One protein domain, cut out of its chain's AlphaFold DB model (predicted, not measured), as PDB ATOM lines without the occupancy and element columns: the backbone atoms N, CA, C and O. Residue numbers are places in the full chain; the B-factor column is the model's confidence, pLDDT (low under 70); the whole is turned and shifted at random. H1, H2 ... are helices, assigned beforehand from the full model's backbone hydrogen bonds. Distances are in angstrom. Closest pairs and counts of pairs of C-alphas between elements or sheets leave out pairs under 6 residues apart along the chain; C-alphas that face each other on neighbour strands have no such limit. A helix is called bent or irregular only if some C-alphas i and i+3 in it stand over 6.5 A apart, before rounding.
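Overview. This is residues 482 to 648 of the 676 residues of an uncharacterized protein of Euryarchaeota archaeon (UniProt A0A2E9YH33). Two groups of helices sit one after the other along the longest axis: in the first, the long H1 crosses H4 and H3 packs on both, while in the second, H6b packs on H8 about perpendicular to it and H7 makes a corner with H8. H4 and H6a, one arm of the bent helix H6, run side by side where the groups join, and the short H5 lies close to H3, H4 and H7. The printed part has 167 residues with eight named helices, H1 to H8 in order, and no named strand; the class is all helix, and the packing is mostly crossed. The whole is compact, with a radius of gyration of the C-alphas of 17.2 A and spans of 57 by 40 by 24 A.

Along the chain. Find C-alpha 482 at (-3.773, -58.980, -12.405); from there H1 runs to residue 506, 36.0 A on. Next come H2, residues 514 to 518, and H3, residues 523 to 535, 17.9 A long. H4, residues 547 to 564, begins with C-alpha 547 at (-15.832, -56.065, -16.979) and is 25.4 A long. H5 holds residues 573 to 581. H6, residues 586 to 608, was assigned as one helix by its hydrogen bonds but is bent: C-alphas 598 and 601 are 7.9 A apart. Its arms are H6a, residues 586 to 598, and H6b, residues 601 to 608, about perpendicular at 77 degrees. H7 holds residues 619 to 626, and H8, residues 631 to 648, runs 25.6 A to C-alpha 648 at (-42.860, -17.724, -20.952).

Arrangement. Start at the hub, H4. It touches H1 at a steep tilt of 50 degrees, the same way; the closest C-alphas, of Ser 493 and Val 551, are 4.9 A apart. H3 touches H4 with residues 529 to 534 alone, closest at Leu 533 and Ile 550, C-alphas 6.3 A apart. H2 only just touches H4, with 3 pairs of C-alphas within 8 A, closest at Thr 514 and Ala 562, 6.6 A. H6a touches H4 at a shallow tilt of 2 degrees, the same way, closest at the C-alphas of Ala 563 and Ala 597, 6.5 A. H5 is close to H4 but not clearly touching, with the C-alphas of Ser 553 and Val 576 6.8 A apart. Farther on, H8 touches H6b about perpendicular at 82 degrees, closest at the C-alphas of Ile 607 and Gly 640, 4.3 A. H1 and H8 are apart. In each helix and arm, every O i to N i+4 pair is within hydrogen-bond range.

Size, cuts and confidence. Look to Tyr 482 and Leu 647 for the two C-alphas farthest apart, 57.8 A. The printed part has no cut, and the link from H3 to H4, 11 residues, is long. Mean pLDDT of the printed part is 77.4; 38 residues are under 70, among them 535 to 543 and 559 to 573.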
ATOM      1  N   TYR A 482      -2.853 -60.037 -12.832       83.62
ATOM      2  CA  TYR A 482      -3.773 -58.980 -12.405       83.62
ATOM      3  C   TYR A 482      -3.362 -57.612 -12.965       83.62
ATOM      4  O   TYR A 482      -4.212 -56.856 -13.425       83.62
ATOM      5  N   GLU A 483      -2.060 -57.326 -12.995       87.44
ATOM      6  CA  GLU A 483      -1.517 -56.085 -13.554       87.44
ATOM      7  C   GLU A 483      -1.846 -55.967 -15.050       87.44
ATOM      8  O   GLU A 483      -2.375 -54.945 -15.484       87.44
ATOM      9  N   ASP A 484      -1.659 -57.046 -15.818       90.44
ATOM     10  CA  ASP A 484      -1.990 -57.062 -17.249       90.44
ATOM     11  C   ASP A 484      -3.501 -57.006 -17.494       90.44
ATOM     12  O   ASP A 484      -3.951 -56.473 -18.509       90.44
ATOM     13  N   PHE A 485      -4.308 -57.579 -16.598       88.75
ATOM     14  CA  PHE A 485      -5.765 -57.464 -16.653       88.75
ATOM     15  C   PHE A 485      -6.199 -56.004 -16.478       88.75
ATOM     16  O   PHE A 485      -6.915 -55.481 -17.331       88.75
ATOM     17  N   VAL A 486      -5.727 -55.328 -15.424       84.62
ATOM     18  CA  VAL A 486      -6.067 -53.922 -15.148       84.62
ATOM     19  C   VAL A 486      -5.553 -53.011 -16.262       84.62
ATOM     20  O   VAL A 486      -6.296 -52.145 -16.725       84.62
ATOM     21  N   ALA A 487      -4.329 -53.229 -16.753       88.88
ATOM     22  CA  ALA A 487      -3.767 -52.458 -17.860       88.88
ATOM     23  C   ALA A 487      -4.608 -52.601 -19.140       88.88
ATOM     24  O   ALA A 487      -4.986 -51.597 -19.746       88.88
ATOM     25  N   ARG A 488      -4.984 -53.832 -19.521       91.75
ATOM     26  CA  ARG A 488      -5.835 -54.082 -20.700       91.75
ATOM     27  C   ARG A 488      -7.251 -53.537 -20.529       91.75
ATOM     28  O   ARG A 488      -7.799 -52.979 -21.477       91.75
ATOM     29  N   ALA A 489      -7.840 -53.670 -19.341       87.69
ATOM     30  CA  ALA A 489      -9.155 -53.109 -19.039       87.69
ATOM     31  C   ALA A 489      -9.142 -51.576 -19.108       87.69
ATOM     32  O   ALA A 489     -10.080 -50.980 -19.639       87.69
ATOM     33  N   THR A 490      -8.066 -50.944 -18.638       86.31
ATOM     34  CA  THR A 490      -7.859 -49.491 -18.719       86.31
ATOM     35  C   THR A 490      -7.737 -49.029 -20.166       86.31
ATOM     36  O   THR A 490      -8.486 -48.146 -20.586       86.31
ATOM     37  N   ASP A 491      -6.846 -49.658 -20.937       90.56
ATOM     38  CA  ASP A 491      -6.623 -49.362 -22.357       90.56
ATOM     39  C   ASP A 491      -7.927 -49.470 -23.161       90.56
ATOM     40  O   ASP A 491      -8.344 -48.519 -23.829       90.56
ATOM     41  N   PHE A 492      -8.648 -50.584 -23.000       91.19
ATOM     42  CA  PHE A 492      -9.925 -50.789 -23.678       91.19
ATOM     43  C   PHE A 492     -10.990 -49.775 -23.245       91.19
ATOM     44  O   PHE A 492     -11.697 -49.217 -24.088       91.19
ATOM     45  N   SER A 493     -11.112 -49.501 -21.941       86.38
ATOM     46  CA  SER A 493     -12.101 -48.549 -21.424       86.38
ATOM     47  C   SER A 493     -11.867 -47.140 -21.970       86.38
ATOM     48  O   SER A 493     -12.822 -46.479 -22.384       86.38
ATOM     49  N   LEU A 494     -10.603 -46.702 -22.030       86.88
ATOM     50  CA  LEU A 494     -10.213 -45.427 -22.632       86.88
ATOM     51  C   LEU A 494     -10.527 -45.398 -24.127       86.88
ATOM     52  O   LEU A 494     -11.131 -44.436 -24.599       86.88
ATOM     53  N   GLN A 495     -10.171 -46.448 -24.870       90.00
ATOM     54  CA  GLN A 495     -10.476 -46.539 -26.296       90.00
ATOM     55  C   GLN A 495     -11.987 -46.458 -26.549       90.00
ATOM     56  O   GLN A 495     -12.436 -45.656 -27.368       90.00
ATOM     57  N   ALA A 496     -12.786 -47.228 -25.811       86.94
ATOM     58  CA  ALA A 496     -14.235 -47.247 -25.962       86.94
ATOM     59  C   ALA A 496     -14.885 -45.909 -25.538       86.94
ATOM     60  O   ALA A 496     -15.855 -45.453 -26.159       86.94
ATOM     61  N   ALA A 497     -14.333 -45.232 -24.523       84.75
ATOM     62  CA  ALA A 497     -14.729 -43.871 -24.157       84.75
ATOM     63  C   ALA A 497     -14.412 -42.869 -25.273       84.75
ATOM     64  O   ALA A 497     -15.276 -42.078 -25.648       84.75
ATOM     65  N   LEU A 498     -13.212 -42.937 -25.855       87.56
ATOM     66  CA  LEU A 498     -12.793 -42.085 -26.967       87.56
ATOM     67  C   LEU A 498     -13.647 -42.308 -28.221       87.56
ATOM     68  O   LEU A 498     -14.044 -41.329 -28.848       87.56
ATOM     69  N   GLU A 499     -13.969 -43.560 -28.565       87.31
ATOM     70  CA  GLU A 499     -14.891 -43.897 -29.662       87.31
ATOM     71  C   GLU A 499     -16.262 -43.233 -29.440       87.31
ATOM     72  O   GLU A 499     -16.805 -42.593 -30.343       87.31
ATOM     73  N   THR A 500     -16.795 -43.318 -28.217       83.12
ATOM     74  CA  THR A 500     -18.094 -42.727 -27.854       83.12
ATOM     75  C   THR A 500     -18.061 -41.199 -27.923       83.12
ATOM     76  O   THR A 500     -18.926 -40.576 -28.534       83.12
ATOM     77  N   ILE A 501     -17.044 -40.580 -27.329       81.31
ATOM     78  CA  ILE A 501     -16.928 -39.122 -27.233       81.31
ATOM     79  C   ILE A 501     -16.614 -38.507 -28.594       81.31
ATOM     80  O   ILE A 501     -17.116 -37.432 -28.897       81.31
ATOM     81  N   SER A 502     -15.867 -39.207 -29.452       86.31
ATOM     82  CA  SER A 502     -15.650 -38.772 -30.832       86.31
ATOM     83  C   SER A 502     -16.951 -38.727 -31.626       86.31
ATOM     84  O   SER A 502     -17.138 -37.783 -32.390       86.31
ATOM     85  N   LYS A 503     -17.856 -39.702 -31.445       83.06
ATOM     86  CA  LYS A 503     -19.197 -39.657 -32.055       83.06
ATOM     87  C   LYS A 503     -19.984 -38.455 -31.527       83.06
ATOM     88  O   LYS A 503     -20.442 -37.635 -32.311       83.06
ATOM     89  N   MET A 504     -20.012 -38.264 -30.206       80.25
ATOM     90  CA  MET A 504     -20.688 -37.117 -29.587       80.25
ATOM     91  C   MET A 504     -20.114 -35.761 -30.036       80.25
ATOM     92  O   MET A 504     -20.855 -34.782 -30.097       80.25
ATOM     93  N   GLU A 505     -18.808 -35.672 -30.312       80.62
ATOM     94  CA  GLU A 505     -18.148 -34.448 -30.789       80.62
ATOM     95  C   GLU A 505     -18.546 -34.143 -32.241       80.62
ATOM     96  O   GLU A 505     -18.836 -32.993 -32.564       80.62
ATOM     97  N   ILE A 506     -18.628 -35.175 -33.094       82.00
ATOM     98  CA  ILE A 506     -19.131 -35.073 -34.476       82.00
ATOM     99  C   ILE A 506     -20.599 -34.631 -34.484       82.00
ATOM    100  O   ILE A 506     -20.970 -33.751 -35.260       82.00
ATOM    101  N   ASP A 507     -21.402 -35.172 -33.569       79.56
ATOM    102  CA  ASP A 507     -22.818 -34.828 -33.421       79.56
ATOM    103  C   ASP A 507     -23.036 -33.455 -32.752       79.56
ATOM    104  O   ASP A 507     -24.172 -33.001 -32.606       79.56
ATOM    105  N   GLY A 508     -21.968 -32.786 -32.300       78.50
ATOM    106  CA  GLY A 508     -22.031 -31.502 -31.594       78.50
ATOM    107  C   GLY A 508     -22.635 -31.584 -30.188       78.50
ATOM    108  O   GLY A 508     -22.981 -30.557 -29.607       78.50
ATOM    109  N   THR A 509     -22.765 -32.791 -29.632       76.88
ATOM    110  CA  THR A 509     -23.277 -33.029 -28.271       76.88
ATOM    111  C   THR A 509     -22.224 -32.713 -27.207       76.88
ATOM    112  O   THR A 509     -22.576 -32.336 -26.090       76.88
ATOM    113  N   VAL A 510     -20.936 -32.835 -27.547       73.19
ATOM    114  CA  VAL A 510     -19.814 -32.365 -26.718       73.19
ATOM    115  C   VAL A 510     -18.955 -31.349 -27.482       73.19
ATOM    116  O   VAL A 510     -18.918 -31.383 -28.714       73.19
ATOM    117  N   PRO A 511     -18.242 -30.441 -26.788       75.62
ATOM    118  CA  PRO A 511     -17.405 -29.438 -27.439       75.62
ATOM    119  C   PRO A 511     -16.248 -30.045 -28.237       75.62
ATOM    120  O   PRO A 511     -15.637 -31.032 -27.815       75.62
ATOM    121  N   THR A 512     -15.867 -29.367 -29.322       83.19
ATOM    122  CA  THR A 512     -14.672 -29.714 -30.099       83.19
ATOM    123  C   THR A 512     -13.413 -29.709 -29.219       83.19
ATOM    124  O   THR A 512     -13.192 -28.784 -28.432       83.19
ATOM    125  N   GLY A 513     -12.573 -30.737 -29.350       80.56
ATOM    126  CA  GLY A 513     -11.335 -30.915 -28.588       80.56
ATOM    127  C   GLY A 513     -11.465 -31.775 -27.327       80.56
ATOM    128  O   GLY A 513     -10.462 -31.986 -26.645       80.56
ATOM    129  N   THR A 514     -12.653 -32.308 -27.025       77.62
ATOM    130  CA  THR A 514     -12.857 -33.207 -25.876       77.62
ATOM    131  C   THR A 514     -12.072 -34.509 -26.048       77.62
ATOM    132  O   THR A 514     -11.393 -34.950 -25.120       77.62
ATOM    133  N   VAL A 515     -12.050 -35.066 -27.263       82.62
ATOM    134  CA  VAL A 515     -11.246 -36.259 -27.586       82.62
ATOM    135  C   VAL A 515      -9.750 -36.031 -27.327       82.62
ATOM    136  O   VAL A 515      -9.073 -36.899 -26.777       82.62
ATOM    137  N   ALA A 516      -9.216 -34.862 -27.699       83.12
ATOM    138  CA  ALA A 516      -7.795 -34.546 -27.529       83.12
ATOM    139  C   ALA A 516      -7.382 -34.456 -26.052       83.12
ATOM    140  O   ALA A 516      -6.258 -34.820 -25.715       83.12
ATOM    141  N   ARG A 517      -8.288 -34.008 -25.177       74.25
ATOM    142  CA  ARG A 517      -8.051 -33.925 -23.730       74.25
ATOM    143  C   ARG A 517      -8.051 -35.292 -23.062       74.25
ATOM    144  O   ARG A 517      -7.150 -35.572 -22.285       74.25
ATOM    145  N   ILE A 518      -8.991 -36.165 -23.419       79.25
ATOM    146  CA  ILE A 518      -9.041 -37.533 -22.876       79.25
ATOM    147  C   ILE A 518      -7.826 -38.339 -23.325       79.25
ATOM    148  O   ILE A 518      -7.253 -39.071 -22.529       79.25
ATOM    149  N   ARG A 519      -7.352 -38.129 -24.560       82.25
ATOM    150  CA  ARG A 519      -6.053 -38.660 -25.010       82.25
ATOM    151  C   ARG A 519      -4.854 -38.118 -24.223       82.25
ATOM    152  O   ARG A 519      -3.776 -38.687 -24.326       82.25
ATOM    153  N   GLY A 520      -5.021 -37.004 -23.513       79.81
ATOM    154  CA  GLY A 520      -4.005 -36.395 -22.661       79.81
ATOM    155  C   GLY A 520      -4.071 -36.828 -21.195       79.81
ATOM    156  O   GLY A 520      -3.231 -36.364 -20.426       79.81
ATOM    157  N   LEU A 521      -5.037 -37.669 -20.799       77.81
ATOM    158  CA  LEU A 521      -5.036 -38.279 -19.470       77.81
ATOM    159  C   LEU A 521      -3.813 -39.180 -19.327       77.81
ATOM    160  O   LEU A 521      -3.500 -39.960 -20.227       77.81
ATOM    161  N   ASP A 522      -3.129 -39.054 -18.195       80.44
ATOM    162  CA  ASP A 522      -1.995 -39.911 -17.884       80.44
ATOM    163  C   ASP A 522      -2.481 -41.350 -17.670       80.44
ATOM    164  O   ASP A 522      -3.509 -41.579 -17.021       80.44
ATOM    165  N   THR A 523      -1.743 -42.322 -18.208       78.31
ATOM    166  CA  THR A 523      -2.090 -43.745 -18.117       78.31
ATOM    167  C   THR A 523      -2.238 -44.168 -16.657       78.31
ATOM    168  O   THR A 523      -3.188 -44.873 -16.324       78.31
ATOM    169  N   ASP A 524      -1.385 -43.646 -15.771       78.25
ATOM    170  CA  ASP A 524      -1.412 -43.938 -14.334       78.25
ATOM    171  C   ASP A 524      -2.715 -43.460 -13.665       78.25
ATOM    172  O   ASP A 524      -3.253 -44.127 -12.781       78.25
ATOM    173  N   GLN A 525      -3.269 -42.321 -14.098       75.31
ATOM    174  CA  GLN A 525      -4.524 -41.785 -13.555       75.31
ATOM    175  C   GLN A 525      -5.731 -42.607 -14.008       75.31
ATOM    176  O   GLN A 525      -6.611 -42.915 -13.204       75.31
ATOM    177  N   ALA A 526      -5.767 -42.973 -15.290       74.56
ATOM    178  CA  ALA A 526      -6.817 -43.827 -15.827       74.56
ATOM    179  C   ALA A 526      -6.768 -45.229 -15.203       74.56
ATOM    180  O   ALA A 526      -7.809 -45.796 -14.873       74.56
ATOM    181  N   GLN A 527      -5.561 -45.752 -14.976       77.75
ATOM    182  CA  GLN A 527      -5.355 -47.042 -14.331       77.75
ATOM    183  C   GLN A 527      -5.801 -47.021 -12.869       77.75
ATOM    184  O   GLN A 527      -6.528 -47.916 -12.448       77.75
ATOM    185  N   ALA A 528      -5.457 -45.973 -12.113       72.50
ATOM    186  CA  ALA A 528      -5.916 -45.812 -10.734       72.50
ATOM    187  C   ALA A 528      -7.451 -45.732 -10.633       72.50
ATOM    188  O   ALA A 528      -8.036 -46.272  -9.695       72.50
ATOM    189  N   LEU A 529      -8.113 -45.095 -11.605       73.94
ATOM    190  CA  LEU A 529      -9.575 -45.045 -11.682       73.94
ATOM    191  C   LEU A 529     -10.179 -46.438 -11.920       73.94
ATOM    192  O   LEU A 529     -11.111 -46.829 -11.221       73.94
ATOM    193  N   VAL A 530      -9.649 -47.184 -12.890       76.25
ATOM    194  CA  VAL A 530     -10.098 -48.549 -13.216       76.25
ATOM    195  C   VAL A 530      -9.853 -49.498 -12.048       76.25
ATOM    196  O   VAL A 530     -10.727 -50.293 -11.715       76.25
ATOM    197  N   GLU A 531      -8.700 -49.395 -11.390       73.19
ATOM    198  CA  GLU A 531      -8.354 -50.209 -10.227       73.19
ATOM    199  C   GLU A 531      -9.266 -49.908  -9.030       73.19
ATOM    200  O   GLU A 531      -9.779 -50.835  -8.404       73.19
ATOM    201  N   ALA A 532      -9.540 -48.628  -8.753       68.69
ATOM    202  CA  ALA A 532     -10.484 -48.226  -7.710       68.69
ATOM    203  C   ALA A 532     -11.914 -48.716  -7.999       68.69
ATOM    204  O   ALA A 532     -12.624 -49.136  -7.084       68.69
ATOM    205  N   LEU A 533     -12.329 -48.695  -9.269       70.19
ATOM    206  CA  LEU A 533     -13.618 -49.232  -9.708       70.19
ATOM    207  C   LEU A 533     -13.675 -50.757  -9.583       70.19
ATOM    208  O   LEU A 533     -14.675 -51.285  -9.101       70.19
ATOM    209  N   TYR A 534     -12.616 -51.461  -9.983       72.69
ATOM    210  CA  TYR A 534     -12.565 -52.920  -9.953       72.69
ATOM    211  C   TYR A 534     -12.540 -53.474  -8.527       72.69
ATOM    212  O   TYR A 534     -13.343 -54.345  -8.200       72.69
ATOM    213  N   LEU A 535     -11.633 -52.974  -7.680       69.44
ATOM    214  CA  LEU A 535     -11.452 -53.474  -6.314       69.44
ATOM    215  C   LEU A 535     -12.619 -53.110  -5.389       69.44
ATOM    216  O   LEU A 535     -12.856 -53.818  -4.410       69.44
ATOM    217  N   GLY A 536     -13.343 -52.027  -5.695       61.66
ATOM    218  CA  GLY A 536     -14.408 -51.513  -4.840       61.66
ATOM    219  C   GLY A 536     -13.909 -51.134  -3.440       61.66
ATOM    220  O   GLY A 536     -12.707 -51.016  -3.193       61.66
ATOM    221  N   ASP A 537     -14.839 -50.946  -2.495       60.25
ATOM    222  CA  ASP A 537     -14.447 -50.836  -1.087       60.25
ATOM    223  C   ASP A 537     -14.396 -52.242  -0.485       60.25
ATOM    224  O   ASP A 537     -15.410 -52.826  -0.099       60.25
ATOM    225  N   SER A 538     -13.188 -52.802  -0.428       53.69
ATOM    226  CA  SER A 538     -12.949 -54.132   0.143       53.69
ATOM    227  C   SER A 538     -13.415 -54.276   1.604       53.69
ATOM    228  O   SER A 538     -13.578 -55.403   2.075       53.69
ATOM    229  N   ALA A 539     -13.644 -53.170   2.326       56.72
ATOM    230  CA  ALA A 539     -14.084 -53.194   3.718       56.72
ATOM    231  C   ALA A 539     -15.558 -53.608   3.892       56.72
ATOM    232  O   ALA A 539     -15.897 -54.186   4.928       56.72
ATOM    233  N   ASP A 540     -16.402 -53.384   2.883       61.19
ATOM    234  CA  ASP A 540     -17.853 -53.609   2.968       61.19
ATOM    235  C   ASP A 540     -18.305 -54.967   2.399       61.19
ATOM    236  O   ASP A 540     -19.493 -55.294   2.404       61.19
ATOM    237  N   GLY A 541     -17.361 -55.808   1.956       56.81
ATOM    238  CA  GLY A 541     -17.661 -57.134   1.407       56.81
ATOM    239  C   GLY A 541     -18.420 -57.087   0.079       56.81
ATOM    240  O   GLY A 541     -19.134 -58.034  -0.258       56.81
ATOM    241  N   GLU A 542     -18.297 -55.984  -0.657       55.59
ATOM    242  CA  GLU A 542     -18.935 -55.817  -1.957       55.59
ATOM    243  C   GLU A 542     -18.327 -56.747  -3.016       55.59
ATOM    244  O   GLU A 542     -17.146 -57.100  -2.979       55.59
ATOM    245  N   ALA A 543     -19.162 -57.163  -3.970       61.00
ATOM    246  CA  ALA A 543     -18.722 -57.947  -5.114       61.00
ATOM    247  C   ALA A 543     -17.919 -57.071  -6.087       61.00
ATOM    248  O   ALA A 543     -18.297 -55.926  -6.340       61.00
ATOM    249  N   PHE A 544     -16.850 -57.639  -6.651       70.38
ATOM    250  CA  PHE A 544     -16.102 -57.039  -7.756       70.38
ATOM    251  C   PHE A 544     -17.050 -56.668  -8.902       70.38
ATOM    252  O   PHE A 544     -17.979 -57.426  -9.202       70.38
ATOM    253  N   LEU A 545     -16.805 -55.518  -9.534       70.25
ATOM    254  CA  LEU A 545     -17.510 -55.149 -10.759       70.25
ATOM    255  C   LEU A 545     -17.139 -56.126 -11.876       70.25
ATOM    256  O   LEU A 545     -15.972 -56.511 -12.009       70.25
ATOM    257  N   ASP A 546     -18.124 -56.511 -12.686       78.44
ATOM    258  CA  ASP A 546     -17.825 -57.223 -13.923       78.44
ATOM    259  C   ASP A 546     -17.164 -56.281 -14.949       78.44
ATOM    260  O   ASP A 546     -17.121 -55.058 -14.789       78.44
ATOM    261  N   LEU A 547     -16.583 -56.852 -16.004       78.56
ATOM    262  CA  LEU A 547     -15.832 -56.065 -16.979       78.56
ATOM    263  C   LEU A 547     -16.703 -55.021 -17.698       78.56
ATOM    264  O   LEU A 547     -16.241 -53.907 -17.950       78.56
ATOM    265  N   ASP A 548     -17.957 -55.356 -17.992       77.31
ATOM    266  CA  ASP A 548     -18.889 -54.444 -18.651       77.31
ATOM    267  C   ASP A 548     -19.206 -53.251 -17.747       77.31
ATOM    268  O   ASP A 548     -19.227 -52.104 -18.203       77.31
ATOM    269  N   GLU A 549     -19.393 -53.500 -16.454       73.12
ATOM    270  CA  GLU A 549     -19.627 -52.484 -15.435       73.12
ATOM    271  C   GLU A 549     -18.422 -51.563 -15.253       73.12
ATOM    272  O   GLU A 549     -18.604 -50.347 -15.147       73.12
ATOM    273  N   ILE A 550     -17.197 -52.100 -15.267       76.12
ATOM    274  CA  ILE A 550     -15.968 -51.295 -15.210       76.12
ATOM    275  C   ILE A 550     -15.901 -50.368 -16.421       76.12
ATOM    276  O   ILE A 550     -15.776 -49.154 -16.256       76.12
ATOM    277  N   VAL A 551     -16.031 -50.915 -17.635       80.38
ATOM    278  CA  VAL A 551     -15.923 -50.142 -18.882       80.38
ATOM    279  C   VAL A 551     -16.973 -49.033 -18.920       80.38
ATOM    280  O   VAL A 551     -16.654 -47.884 -19.234       80.38
ATOM    281  N   GLN A 552     -18.221 -49.340 -18.558       77.12
ATOM    282  CA  GLN A 552     -19.293 -48.344 -18.512       77.12
ATOM    283  C   GLN A 552     -19.033 -47.273 -17.449       77.12
ATOM    284  O   GLN A 552     -19.216 -46.087 -17.721       77.12
ATOM    285  N   SER A 553     -18.568 -47.663 -16.262       72.62
ATOM    286  CA  SER A 553     -18.281 -46.732 -15.166       72.62
ATOM    287  C   SER A 553     -17.139 -45.780 -15.502       72.62
ATOM    288  O   SER A 553     -17.257 -44.578 -15.270       72.62
ATOM    289  N   VAL A 554     -16.067 -46.285 -16.119       76.94
ATOM    290  CA  VAL A 554     -14.952 -45.460 -16.605       76.94
ATOM    291  C   VAL A 554     -15.441 -44.490 -17.673       76.94
ATOM    292  O   VAL A 554     -15.151 -43.300 -17.598       76.94
ATOM    293  N   GLN A 555     -16.238 -44.955 -18.638       77.31
ATOM    294  CA  GLN A 555     -16.826 -44.078 -19.650       77.31
ATOM    295  C   GLN A 555     -17.669 -42.968 -19.023       77.31
ATOM    296  O   GLN A 555     -17.551 -41.817 -19.433       77.31
ATOM    297  N   TYR A 556     -18.483 -43.274 -18.013       73.31
ATOM    298  CA  TYR A 556     -19.258 -42.260 -17.307       73.31
ATOM    299  C   TYR A 556     -18.405 -41.275 -16.532       73.31
ATOM    300  O   TYR A 556     -18.667 -40.077 -16.604       73.31
ATOM    301  N   ALA A 557     -17.388 -41.759 -15.825       69.81
ATOM    302  CA  ALA A 557     -16.463 -40.909 -15.094       69.81
ATOM    303  C   ALA A 557     -15.712 -39.968 -16.045       69.81
ATOM    304  O   ALA A 557     -15.601 -38.779 -15.767       69.81
ATOM    305  N   LEU A 558     -15.269 -40.464 -17.206       73.50
ATOM    306  CA  LEU A 558     -14.579 -39.670 -18.226       73.50
ATOM    307  C   LEU A 558     -15.502 -38.667 -18.919       73.50
ATOM    308  O   LEU A 558     -15.090 -37.542 -19.191       73.50
ATOM    309  N   ILE A 559     -16.749 -39.048 -19.190       67.81
ATOM    310  CA  ILE A 559     -17.750 -38.144 -19.765       67.81
ATOM    311  C   ILE A 559     -18.139 -37.071 -18.746       67.81
ATOM    312  O   ILE A 559     -18.206 -35.902 -19.112       67.81
ATOM    313  N   GLY A 560     -18.321 -37.439 -17.475       64.19
ATOM    314  CA  GLY A 560     -18.527 -36.501 -16.371       64.19
ATOM    315  C   GLY A 560     -17.341 -35.551 -16.200       64.19
ATOM    316  O   GLY A 560     -17.535 -34.345 -16.168       64.19
ATOM    317  N   GLY A 561     -16.109 -36.066 -16.217       63.03
ATOM    318  CA  GLY A 561     -14.885 -35.264 -16.129       63.03
ATOM    319  C   GLY A 561     -14.669 -34.335 -17.328       63.03
ATOM    320  O   GLY A 561     -14.257 -33.191 -17.165       63.03
ATOM    321  N   ALA A 562     -15.015 -34.763 -18.544       59.97
ATOM    322  CA  ALA A 562     -15.050 -33.878 -19.711       59.97
ATOM    323  C   ALA A 562     -16.099 -32.765 -19.560       59.97
ATOM    324  O   ALA A 562     -15.927 -31.658 -20.077       59.97
ATOM    325  N   ALA A 563     -17.182 -33.060 -18.848       56.12
ATOM    326  CA  ALA A 563     -18.205 -32.101 -18.501       56.12
ATOM    327  C   ALA A 563     -17.739 -31.167 -17.352       56.12
ATOM    328  O   ALA A 563     -18.234 -30.043 -17.253       56.12
ATOM    329  N   GLU A 564     -16.754 -31.559 -16.529       57.16
ATOM    330  CA  GLU A 564     -16.158 -30.759 -15.434       57.16
ATOM    331  C   GLU A 564     -15.590 -29.432 -15.878       57.16
ATOM    332  O   GLU A 564     -15.713 -28.422 -15.187       57.16
ATOM    333  N   GLU A 565     -15.093 -29.386 -17.102       54.00
ATOM    334  CA  GLU A 565     -14.608 -28.155 -17.709       54.00
ATOM    335  C   GLU A 565     -15.743 -27.234 -18.200       54.00
ATOM    336  O   GLU A 565     -15.506 -26.054 -18.461       54.00
ATOM    337  N   GLN A 566     -16.986 -27.729 -18.253       51.78
ATOM    338  CA  GLN A 566     -18.214 -26.918 -18.294       51.78
ATOM    339  C   GLN A 566     -18.775 -26.626 -16.885       51.78
ATOM    340  O   GLN A 566     -19.828 -26.004 -16.757       51.78
ATOM    341  N   GLY A 567     -18.079 -27.048 -15.824       52.31
ATOM    342  CA  GLY A 567     -18.464 -26.869 -14.421       52.31
ATOM    343  C   GLY A 567     -19.070 -28.102 -13.729       52.31
ATOM    344  O   GLY A 567     -19.660 -27.937 -12.662       52.31
ATOM    345  N   LEU A 568     -18.963 -29.305 -14.309       54.84
ATOM    346  CA  LEU A 568     -19.531 -30.569 -13.793       54.84
ATOM    347  C   LEU A 568     -18.531 -31.541 -13.140       54.84
ATOM    348  O   LEU A 568     -17.840 -32.270 -13.823       54.84
ATOM    349  N   VAL A 569     -18.491 -31.643 -11.822       62.38
ATOM    350  CA  VAL A 569     -17.631 -32.599 -11.102       62.38
ATOM    351  C   VAL A 569     -17.822 -34.054 -11.576       62.38
ATOM    352  O   VAL A 569     -18.944 -34.562 -11.600       62.38
ATOM    353  N   ALA A 570     -16.740 -34.767 -11.910       59.09
ATOM    354  CA  ALA A 570     -16.833 -36.204 -12.195       59.09
ATOM    355  C   ALA A 570     -17.501 -36.958 -11.017       59.09
ATOM    356  O   ALA A 570     -17.149 -36.713  -9.858       59.09
ATOM    357  N   PRO A 571     -18.462 -37.870 -11.266       63.06
ATOM    358  CA  PRO A 571     -19.153 -38.568 -10.186       63.06
ATOM    359  C   PRO A 571     -18.163 -39.416  -9.376       63.06
ATOM    360  O   PRO A 571     -17.308 -40.099  -9.944       63.06
ATOM    361  N   SER A 572     -18.281 -39.385  -8.044       68.19
ATOM    362  CA  SER A 572     -17.455 -40.232  -7.175       68.19
ATOM    363  C   SER A 572     -17.768 -41.717  -7.386       68.19
ATOM    364  O   SER A 572     -18.820 -42.081  -7.919       68.19
ATOM    365  N   LEU A 573     -16.877 -42.594  -6.922       62.78
ATOM    366  CA  LEU A 573     -17.088 -44.042  -6.969       62.78
ATOM    367  C   LEU A 573     -18.408 -44.443  -6.289       62.78
ATOM    368  O   LEU A 573     -19.213 -45.173  -6.867       62.78
ATOM    369  N   GLU A 574     -18.663 -43.927  -5.087       71.44
ATOM    370  CA  GLU A 574     -19.910 -44.146  -4.346       71.44
ATOM    371  C   GLU A 574     -21.114 -43.677  -5.156       71.44
ATOM    372  O   GLU A 574     -22.145 -44.346  -5.200       71.44
ATOM    373  N   ARG A 575     -20.971 -42.556  -5.864       74.88
ATOM    374  CA  ARG A 575     -22.048 -42.000  -6.668       74.88
ATOM    375  C   ARG A 575     -22.388 -42.861  -7.879       74.88
ATOM    376  O   ARG A 575     -23.563 -43.098  -8.155       74.88
ATOM    377  N   VAL A 576     -21.376 -43.378  -8.572       68.00
ATOM    378  CA  VAL A 576     -21.571 -44.346  -9.662       68.00
ATOM    379  C   VAL A 576     -22.295 -45.596  -9.142       68.00
ATOM    380  O   VAL A 576     -23.248 -46.058  -9.776       68.00
ATOM    381  N   LYS A 577     -21.930 -46.092  -7.950       70.25
ATOM    382  CA  LYS A 577     -22.620 -47.222  -7.302       70.25
ATOM    383  C   LYS A 577     -24.090 -46.913  -7.009       70.25
ATOM    384  O   LYS A 577     -24.951 -47.748  -7.294       70.25
ATOM    385  N   GLU A 578     -24.400 -45.727  -6.486       77.81
ATOM    386  CA  GLU A 578     -25.783 -45.310  -6.220       77.81
ATOM    387  C   GLU A 578     -26.621 -45.276  -7.504       77.81
ATOM    388  O   GLU A 578     -27.702 -45.872  -7.549       77.81
ATOM    389  N   ILE A 579     -26.106 -44.646  -8.565       71.69
ATOM    390  CA  ILE A 579     -26.771 -44.553  -9.875       71.69
ATOM    391  C   ILE A 579     -27.047 -45.956 -10.441       71.69
ATOM    392  O   ILE A 579     -28.148 -46.221 -10.935       71.69
ATOM    393  N   ARG A 580     -26.095 -46.889 -10.294       67.69
ATOM    394  CA  ARG A 580     -26.276 -48.296 -10.681       67.69
ATOM    395  C   ARG A 580     -27.347 -48.987  -9.844       67.69
ATOM    396  O   ARG A 580     -28.219 -49.651 -10.399       67.69
ATOM    397  N   SER A 581     -27.308 -48.830  -8.521       74.62
ATOM    398  CA  SER A 581     -28.280 -49.450  -7.606       74.62
ATOM    399  C   SER A 581     -29.721 -49.000  -7.887       74.62
ATOM    400  O   SER A 581     -30.666 -49.751  -7.653       74.62
ATOM    401  N   ALA A 582     -29.883 -47.806  -8.468       75.69
ATOM    402  CA  ALA A 582     -31.156 -47.275  -8.940       75.69
ATOM    403  C   ALA A 582     -31.611 -47.839 -10.307       75.69
ATOM    404  O   ALA A 582     -32.684 -47.478 -10.794       75.69
ATOM    405  N   GLY A 583     -30.830 -48.726 -10.936       73.81
ATOM    406  CA  GLY A 583     -31.147 -49.347 -12.225       73.81
ATOM    407  C   GLY A 583     -31.008 -48.402 -13.422       73.81
ATOM    408  O   GLY A 583     -31.679 -48.588 -14.439       73.81
ATOM    409  N   ILE A 584     -30.188 -47.353 -13.310       71.88
ATOM    410  CA  ILE A 584     -29.960 -46.402 -14.401       71.88
ATOM    411  C   ILE A 584     -28.970 -46.996 -15.399       71.88
ATOM    412  O   ILE A 584     -27.849 -47.355 -15.052       71.88
ATOM    413  N   THR A 585     -29.395 -47.091 -16.657       68.38
ATOM    414  CA  THR A 585     -28.598 -47.685 -17.731       68.38
ATOM    415  C   THR A 585     -27.649 -46.689 -18.389       68.38
ATOM    416  O   THR A 585     -27.936 -45.486 -18.451       68.38
ATOM    417  N   ARG A 586     -26.624 -47.263 -19.043       59.72
ATOM    418  CA  ARG A 586     -26.003 -46.818 -20.306       59.72
ATOM    419  C   ARG A 586     -26.437 -45.433 -20.811       59.72
ATOM    420  O   ARG A 586     -26.005 -44.347 -20.408       59.72
ATOM    421  N   ALA A 587     -27.368 -45.550 -21.745       59.06
ATOM    422  CA  ALA A 587     -27.950 -44.480 -22.522       59.06
ATOM    423  C   ALA A 587     -28.695 -43.442 -21.672       59.06
ATOM    424  O   ALA A 587     -28.693 -42.260 -22.018       59.06
ATOM    425  N   LYS A 588     -29.314 -43.846 -20.553       68.25
ATOM    426  CA  LYS A 588     -30.107 -42.929 -19.726       68.25
ATOM    427  C   LYS A 588     -29.215 -41.918 -19.009       68.25
ATOM    428  O   LYS A 588     -29.529 -40.729 -19.025       68.25
ATOM    429  N   ALA A 589     -28.092 -42.364 -18.443       65.38
ATOM    430  CA  ALA A 589     -27.136 -41.450 -17.826       65.38
ATOM    431  C   ALA A 589     -26.459 -40.538 -18.859       65.38
ATOM    432  O   ALA A 589     -26.384 -39.337 -18.627       65.38
ATOM    433  N   LEU A 590     -26.072 -41.062 -20.032       62.31
ATOM    434  CA  LEU A 590     -25.529 -40.240 -21.127       62.31
ATOM    435  C   LEU A 590     -26.500 -39.137 -21.559       62.31
ATOM    436  O   LEU A 590     -26.115 -37.975 -21.663       62.31
ATOM    437  N   THR A 591     -27.771 -39.492 -21.760       70.31
ATOM    438  CA  THR A 591     -28.814 -38.532 -22.140       70.31
ATOM    439  C   THR A 591     -28.984 -37.452 -21.076       70.31
ATOM    440  O   THR A 591     -29.055 -36.271 -21.402       70.31
ATOM    441  N   ALA A 592     -29.028 -37.838 -19.800       76.31
ATOM    442  CA  ALA A 592     -29.215 -36.901 -18.701       76.31
ATOM    443  C   ALA A 592     -27.998 -35.986 -18.496       76.31
ATOM    444  O   ALA A 592     -28.173 -34.779 -18.364       76.31
ATOM    445  N   TYR A 593     -26.770 -36.510 -18.537       71.31
ATOM    446  CA  TYR A 593     -25.571 -35.671 -18.457       71.31
ATOM    447  C   TYR A 593     -25.439 -34.753 -19.670       71.31
ATOM    448  O   TYR A 593     -25.110 -33.585 -19.500       71.31
ATOM    449  N   GLY A 594     -25.777 -35.221 -20.875       66.44
ATOM    450  CA  GLY A 594     -25.866 -34.363 -22.057       66.44
ATOM    451  C   GLY A 594     -26.920 -33.260 -21.899       66.44
ATOM    452  O   GLY A 594     -26.675 -32.111 -22.262       66.44
ATOM    453  N   GLN A 595     -28.080 -33.567 -21.309       78.62
ATOM    454  CA  GLN A 595     -29.096 -32.561 -20.982       78.62
ATOM    455  C   GLN A 595     -28.578 -31.545 -19.969       78.62
ATOM    456  O   GLN A 595     -28.739 -30.349 -20.197       78.62
ATOM    457  N   TYR A 596     -27.946 -31.989 -18.884       79.38
ATOM    458  CA  TYR A 596     -27.414 -31.073 -17.884       79.38
ATOM    459  C   TYR A 596     -26.255 -30.242 -18.436       79.38
ATOM    460  O   TYR A 596     -26.232 -29.042 -18.213       79.38
ATOM    461  N   ALA A 597     -25.326 -30.815 -19.198       69.31
ATOM    462  CA  ALA A 597     -24.242 -30.057 -19.825       69.31
ATOM    463  C   ALA A 597     -24.793 -28.909 -20.693       69.31
ATOM    464  O   ALA A 597     -24.355 -27.767 -20.596       69.31
ATOM    465  N   ASN A 598     -25.847 -29.181 -21.468       72.75
ATOM    466  CA  ASN A 598     -26.460 -28.183 -22.345       72.75
ATOM    467  C   ASN A 598     -27.424 -27.214 -21.635       72.75
ATOM    468  O   ASN A 598     -27.640 -26.101 -22.112       72.75
ATOM    469  N   GLN A 599     -28.062 -27.633 -20.539       84.44
ATOM    470  CA  GLN A 599     -29.158 -26.895 -19.897       84.44
ATOM    471  C   GLN A 599     -28.889 -26.540 -18.434       84.44
ATOM    472  O   GLN A 599     -29.752 -25.941 -17.803       84.44
ATOM    473  N   GLY A 600     -27.731 -26.872 -17.873       82.44
ATOM    474  CA  GLY A 600     -27.433 -26.734 -16.446       82.44
ATOM    475  C   GLY A 600     -27.525 -25.287 -15.972       82.44
ATOM    476  O   GLY A 600     -28.148 -25.011 -14.947       82.44
ATOM    477  N   ASP A 601     -27.019 -24.340 -16.766       82.88
ATOM    478  CA  ASP A 601     -27.167 -22.901 -16.512       82.88
ATOM    479  C   ASP A 601     -28.629 -22.448 -16.575       82.88
ATOM    480  O   ASP A 601     -29.089 -21.663 -15.740       82.88
ATOM    481  N   LEU A 602     -29.391 -22.976 -17.539       84.44
ATOM    482  CA  LEU A 602     -30.822 -22.709 -17.641       84.44
ATOM    483  C   LEU A 602     -31.547 -23.265 -16.411       84.44
ATOM    484  O   LEU A 602     -32.276 -22.512 -15.775       84.44
ATOM    485  N   MET A 603     -31.310 -24.523 -16.032       88.25
ATOM    486  CA  MET A 603     -31.873 -25.177 -14.843       88.25
ATOM    487  C   MET A 603     -31.552 -24.392 -13.572       88.25
ATOM    488  O   MET A 603     -32.462 -24.077 -12.804       88.25
ATOM    489  N   ASN A 604     -30.303 -23.957 -13.407       87.88
ATOM    490  CA  ASN A 604     -29.891 -23.060 -12.331       87.88
ATOM    491  C   ASN A 604     -30.670 -21.738 -12.341       87.88
ATOM    492  O   ASN A 604     -31.168 -21.278 -11.309       87.88
ATOM    493  N   SER A 605     -30.828 -21.122 -13.514       86.56
ATOM    494  CA  SER A 605     -31.596 -19.883 -13.655       86.56
ATOM    495  C   SER A 605     -33.091 -20.083 -13.369       86.56
ATOM    496  O   SER A 605     -33.716 -19.208 -12.776       86.56
ATOM    497  N   MET A 606     -33.665 -21.231 -13.735       89.12
ATOM    498  CA  MET A 606     -35.065 -21.578 -13.484       89.12
ATOM    499  C   MET A 606     -35.308 -21.790 -11.989       89.12
ATOM    500  O   MET A 606     -36.260 -21.250 -11.423       89.12
ATOM    501  N   ILE A 607     -34.415 -22.527 -11.328       88.94
ATOM    502  CA  ILE A 607     -34.522 -22.846  -9.903       88.94
ATOM    503  C   ILE A 607     -34.257 -21.608  -9.046       88.94
ATOM    504  O   ILE A 607     -35.025 -21.347  -8.120       88.94
ATOM    505  N   SER A 608     -33.275 -20.768  -9.391       87.12
ATOM    506  CA  SER A 608     -33.012 -19.519  -8.654       87.12
ATOM    507  C   SER A 608     -34.218 -18.567  -8.621       87.12
ATOM    508  O   SER A 608     -34.430 -17.870  -7.630       87.12
ATOM    509  N   ARG A 609     -35.084 -18.587  -9.645       86.00
ATOM    510  CA  ARG A 609     -36.329 -17.792  -9.678       86.00
ATOM    511  C   ARG A 609     -37.399 -18.284  -8.707       86.00
ATOM    512  O   ARG A 609     -38.317 -17.530  -8.392       86.00
ATOM    513  N   THR A 610     -37.299 -19.520  -8.221       87.44
ATOM    514  CA  THR A 610     -38.252 -20.063  -7.243       87.44
ATOM    515  C   THR A 610     -38.036 -19.504  -5.831       87.44
ATOM    516  O   THR A 610     -38.918 -19.665  -4.989       87.44
ATOM    517  N   ASN A 611     -36.910 -18.819  -5.562       84.56
ATOM    518  CA  ASN A 611     -36.503 -18.327  -4.233       84.56
ATOM    519  C   ASN A 611     -36.465 -19.416  -3.136       84.56
ATOM    520  O   ASN A 611     -36.525 -19.093  -1.949       84.56
ATOM    521  N   MET A 612     -36.413 -20.702  -3.503       76.38
ATOM    522  CA  MET A 612     -36.520 -21.801  -2.537       76.38
ATOM    523  C   MET A 612     -35.189 -22.233  -1.922       76.38
ATOM    524  O   MET A 612     -35.201 -22.781  -0.824       76.38
ATOM    525  N   THR A 613     -34.060 -21.956  -2.571       65.56
ATOM    526  CA  THR A 613     -32.734 -22.323  -2.065       65.56
ATOM    527  C   THR A 613     -31.799 -21.117  -2.092       65.56
ATOM    528  O   THR A 613     -31.777 -20.346  -3.051       65.56
ATOM    529  N   SER A 614     -31.044 -20.917  -1.005       56.97
ATOM    530  CA  SER A 614     -29.929 -19.958  -0.976       56.97
ATOM    531  C   SER A 614     -28.708 -20.469  -1.742       56.97
ATOM    532  O   SER A 614     -27.857 -19.668  -2.124       56.97
ATOM    533  N   ASP A 615     -28.659 -21.779  -1.986       73.81
ATOM    534  CA  ASP A 615     -27.553 -22.463  -2.641       73.81
ATOM    535  C   ASP A 615     -27.921 -22.806  -4.096       73.81
ATOM    536  O   ASP A 615     -29.092 -23.026  -4.434       73.81
ATOM    537  N   ARG A 616     -26.914 -22.751  -4.980       79.81
ATOM    538  CA  ARG A 616     -27.048 -23.016  -6.423       79.81
ATOM    539  C   ARG A 616     -27.423 -24.481  -6.647       79.81
ATOM    540  O   ARG A 616     -26.891 -25.331  -5.948       79.81
ATOM    541  N   PHE A 617     -28.277 -24.755  -7.634       86.56
ATOM    542  CA  PHE A 617     -28.591 -26.120  -8.049       86.56
ATOM    543  C   PHE A 617     -27.345 -26.741  -8.681       86.56
ATOM    544  O   PHE A 617     -26.804 -26.257  -9.679       86.56
ATOM    545  N   THR A 618     -26.838 -27.772  -8.033       87.88
ATOM    546  CA  THR A 618     -25.600 -28.436  -8.404       87.88
ATOM    547  C   THR A 618     -25.873 -29.637  -9.301       87.88
ATOM    548  O   THR A 618     -27.003 -30.100  -9.457       87.88
ATOM    549  N   GLN A 619     -24.803 -30.178  -9.879       84.19
ATOM    550  CA  GLN A 619     -24.864 -31.455 -10.578       84.19
ATOM    551  C   GLN A 619     -25.359 -32.573  -9.660       84.19
ATOM    552  O   GLN A 619     -26.147 -33.405 -10.099       84.19
ATOM    553  N   GLN A 620     -24.937 -32.571  -8.391       88.81
ATOM    554  CA  GLN A 620     -25.383 -33.559  -7.419       88.81
ATOM    555  C   GLN A 620     -26.911 -33.541  -7.307       88.81
ATOM    556  O   GLN A 620     -27.531 -34.589  -7.460       88.81
ATOM    557  N   ASP A 621     -27.521 -32.362  -7.161       90.62
ATOM    558  CA  ASP A 621     -28.981 -32.222  -7.086       90.62
ATOM    559  C   ASP A 621     -29.670 -32.746  -8.358       90.62
ATOM    560  O   ASP A 621     -30.703 -33.417  -8.303       90.62
ATOM    561  N   PHE A 622     -29.086 -32.494  -9.534       90.19
ATOM    562  CA  PHE A 622     -29.605 -33.033 -10.791       90.19
ATOM    563  C   PHE A 622     -29.540 -34.553 -10.858       90.19
ATOM    564  O   PHE A 622     -30.517 -35.193 -11.242       90.19
ATOM    565  N   GLU A 623     -28.405 -35.135 -10.498       87.44
ATOM    566  CA  GLU A 623     -28.232 -36.579 -10.454       87.44
ATOM    567  C   GLU A 623     -29.182 -37.213  -9.420       87.44
ATOM    568  O   GLU A 623     -29.787 -38.251  -9.684       87.44
ATOM    569  N   GLU A 624     -29.394 -36.573  -8.266       92.00
ATOM    570  CA  GLU A 624     -30.340 -37.039  -7.246       92.00
ATOM    571  C   GLU A 624     -31.780 -37.013  -7.774       92.00
ATOM    572  O   GLU A 624     -32.528 -37.977  -7.578       92.00
ATOM    573  N   ALA A 625     -32.146 -35.972  -8.522       90.62
ATOM    574  CA  ALA A 625     -33.445 -35.859  -9.173       90.62
ATOM    575  C   ALA A 625     -33.634 -36.876 -10.316       90.62
ATOM    576  O   ALA A 625     -34.646 -37.572 -10.373       90.62
ATOM    577  N   GLN A 626     -32.682 -36.962 -11.248       89.44
ATOM    578  CA  GLN A 626     -32.836 -37.722 -12.495       89.44
ATOM    579  C   GLN A 626     -32.471 -39.200 -12.374       89.44
ATOM    580  O   GLN A 626     -33.098 -40.046 -13.022       89.44
ATOM    581  N   PHE A 627     -31.461 -39.525 -11.569       85.75
ATOM    582  CA  PHE A 627     -30.962 -40.892 -11.432       85.75
ATOM    583  C   PHE A 627     -31.549 -41.595 -10.226       85.75
ATOM    584  O   PHE A 627     -32.019 -42.722 -10.352       85.75
ATOM    585  N   LEU A 628     -31.581 -40.923  -9.079       89.81
ATOM    586  CA  LEU A 628     -32.041 -41.543  -7.837       89.81
ATOM    587  C   LEU A 628     -33.516 -41.277  -7.528       89.81
ATOM    588  O   LEU A 628     -34.042 -41.834  -6.564       89.81
ATOM    589  N   ALA A 629     -34.183 -40.443  -8.333       89.00
ATOM    590  CA  ALA A 629     -35.572 -40.034  -8.135       89.00
ATOM    591  C   ALA A 629     -35.844 -39.542  -6.702       89.00
ATOM    592  O   ALA A 629     -36.900 -39.819  -6.118       89.00
ATOM    593  N   ARG A 630     -34.879 -38.826  -6.111       93.75
ATOM    594  CA  ARG A 630     -35.027 -38.259  -4.773       93.75
ATOM    595  C   ARG A 630     -36.137 -37.197  -4.814       93.75
ATOM    596  O   ARG A 630     -36.131 -36.336  -5.700       93.75
ATOM    597  N   PRO A 631     -37.157 -37.284  -3.934       89.50
ATOM    598  CA  PRO A 631     -38.351 -36.452  -4.066       89.50
ATOM    599  C   PRO A 631     -38.098 -34.948  -3.950       89.50
ATOM    600  O   PRO A 631     -38.822 -34.180  -4.578       89.50
ATOM    601  N   GLU A 632     -37.115 -34.530  -3.150       90.62
ATOM    602  CA  GLU A 632     -36.848 -33.114  -2.870       90.62
ATOM    603  C   GLU A 632     -36.232 -32.426  -4.093       90.62
ATOM    604  O   GLU A 632     -36.741 -31.412  -4.572       90.62
ATOM    605  N   GLU A 633     -35.224 -33.049  -4.689       92.69
ATOM    606  CA  GLU A 633     -34.498 -32.563  -5.857       92.69
ATOM    607  C   GLU A 633     -35.364 -32.672  -7.119       92.69
ATOM    608  O   GLU A 633     -35.369 -31.779  -7.974       92.69
ATOM    609  N   THR A 634     -36.190 -33.721  -7.204       91.19
ATOM    610  CA  THR A 634     -37.195 -33.864  -8.268       91.19
ATOM    611  C   THR A 634     -38.230 -32.739  -8.200       91.19
ATOM    612  O   THR A 634     -38.573 -32.148  -9.226       91.19
ATOM    613  N   ASP A 635     -38.731 -32.408  -7.004       91.31
ATOM    614  CA  ASP A 635     -39.683 -31.309  -6.811       91.31
ATOM    615  C   ASP A 635     -39.041 -29.949  -7.125       91.31
ATOM    616  O   ASP A 635     -39.671 -29.119  -7.782       91.31
ATOM    617  N   LEU A 636     -37.772 -29.735  -6.753       90.88
ATOM    618  CA  LEU A 636     -37.018 -28.531  -7.123       90.88
ATOM    619  C   LEU A 636     -36.931 -28.358  -8.643       90.88
ATOM    620  O   LEU A 636     -37.274 -27.287  -9.158       90.88
ATOM    621  N   LEU A 637     -36.551 -29.411  -9.371       90.19
ATOM    622  CA  LEU A 637     -36.454 -29.370 -10.830       90.19
ATOM    623  C   LEU A 637     -37.825 -29.110 -11.481       90.19
ATOM    624  O   LEU A 637     -37.951 -28.246 -12.353       90.19
ATOM    625  N   VAL A 638     -38.877 -29.797 -11.021       91.88
ATOM    626  CA  VAL A 638     -40.253 -29.617 -11.521       91.88
ATOM    627  C   VAL A 638     -40.753 -28.192 -11.279       91.88
ATOM    628  O   VAL A 638     -41.352 -27.590 -12.173       91.88
ATOM    629  N   ARG A 639     -40.499 -27.621 -10.097       88.56
ATOM    630  CA  ARG A 639     -40.878 -26.237  -9.780       88.56
ATOM    631  C   ARG A 639     -40.106 -25.224 -10.614       88.56
ATOM    632  O   ARG A 639     -40.718 -24.259 -11.064       88.56
ATOM    633  N   GLY A 640     -38.813 -25.447 -10.856       89.62
ATOM    634  CA  GLY A 640     -38.013 -24.614 -11.755       89.62
ATOM    635  C   GLY A 640     -38.622 -24.561 -13.159       89.62
ATOM    636  O   GLY A 640     -38.900 -23.480 -13.677       89.62
ATOM    637  N   VAL A 641     -38.938 -25.724 -13.733       88.56
ATOM    638  CA  VAL A 641     -39.587 -25.813 -15.053       88.56
ATOM    639  C   VAL A 641     -40.957 -25.124 -15.058       88.56
ATOM    640  O   VAL A 641     -41.277 -24.389 -15.992       88.56
ATOM    641  N   GLN A 642     -41.773 -25.309 -14.015       87.62
ATOM    642  CA  GLN A 642     -43.074 -24.636 -13.899       87.62
ATOM    643  C   GLN A 642     -42.941 -23.113 -13.783       87.62
ATOM    644  O   GLN A 642     -43.745 -22.381 -14.365       87.62
ATOM    645  N   ALA A 643     -41.936 -22.625 -13.053       84.88
ATOM    646  CA  ALA A 643     -41.657 -21.200 -12.938       84.88
ATOM    647  C   ALA A 643     -41.292 -20.604 -14.304       84.88
ATOM    648  O   ALA A 643     -41.848 -19.573 -14.684       84.88
ATOM    649  N   GLU A 644     -40.457 -21.284 -15.089       84.88
ATOM    650  CA  GLU A 644     -40.092 -20.830 -16.434       84.88
ATOM    651  C   GLU A 644     -41.287 -20.847 -17.393       84.88
ATOM    652  O   GLU A 644     -41.547 -19.864 -18.088       84.88
ATOM    653  N   GLN A 645     -42.101 -21.908 -17.361       85.94
ATOM    654  CA  GLN A 645     -43.345 -21.976 -18.135       85.94
ATOM    655  C   GLN A 645     -44.316 -20.846 -17.770       85.94
ATOM    656  O   GLN A 645     -44.999 -20.308 -18.643       85.94
ATOM    657  N   SER A 646     -44.368 -20.452 -16.493       80.88
ATOM    658  CA  SER A 646     -45.209 -19.342 -16.040       80.88
ATOM    659  C   SER A 646     -44.719 -17.972 -16.528       80.88
ATOM    660  O   SER A 646     -45.535 -17.072 -16.715       80.88
ATOM    661  N   LEU A 647     -43.413 -17.823 -16.774       79.50
ATOM    662  CA  LEU A 647     -42.793 -16.596 -17.285       79.50
ATOM    663  C   LEU A 647     -42.830 -16.504 -18.812       79.50
ATOM    664  O   LEU A 647     -42.976 -15.410 -19.354       79.50
ATOM    665  N   ALA A 648     -42.726 -17.640 -19.502       72.31
ATOM    666  CA  ALA A 648     -42.860 -17.724 -20.952       72.31
ATOM    667  C   ALA A 648     -44.307 -17.488 -21.430       72.31
ATOM    668  O   ALA A 648     -44.535 -17.211 -22.611       72.31
TER     669      ALA A 648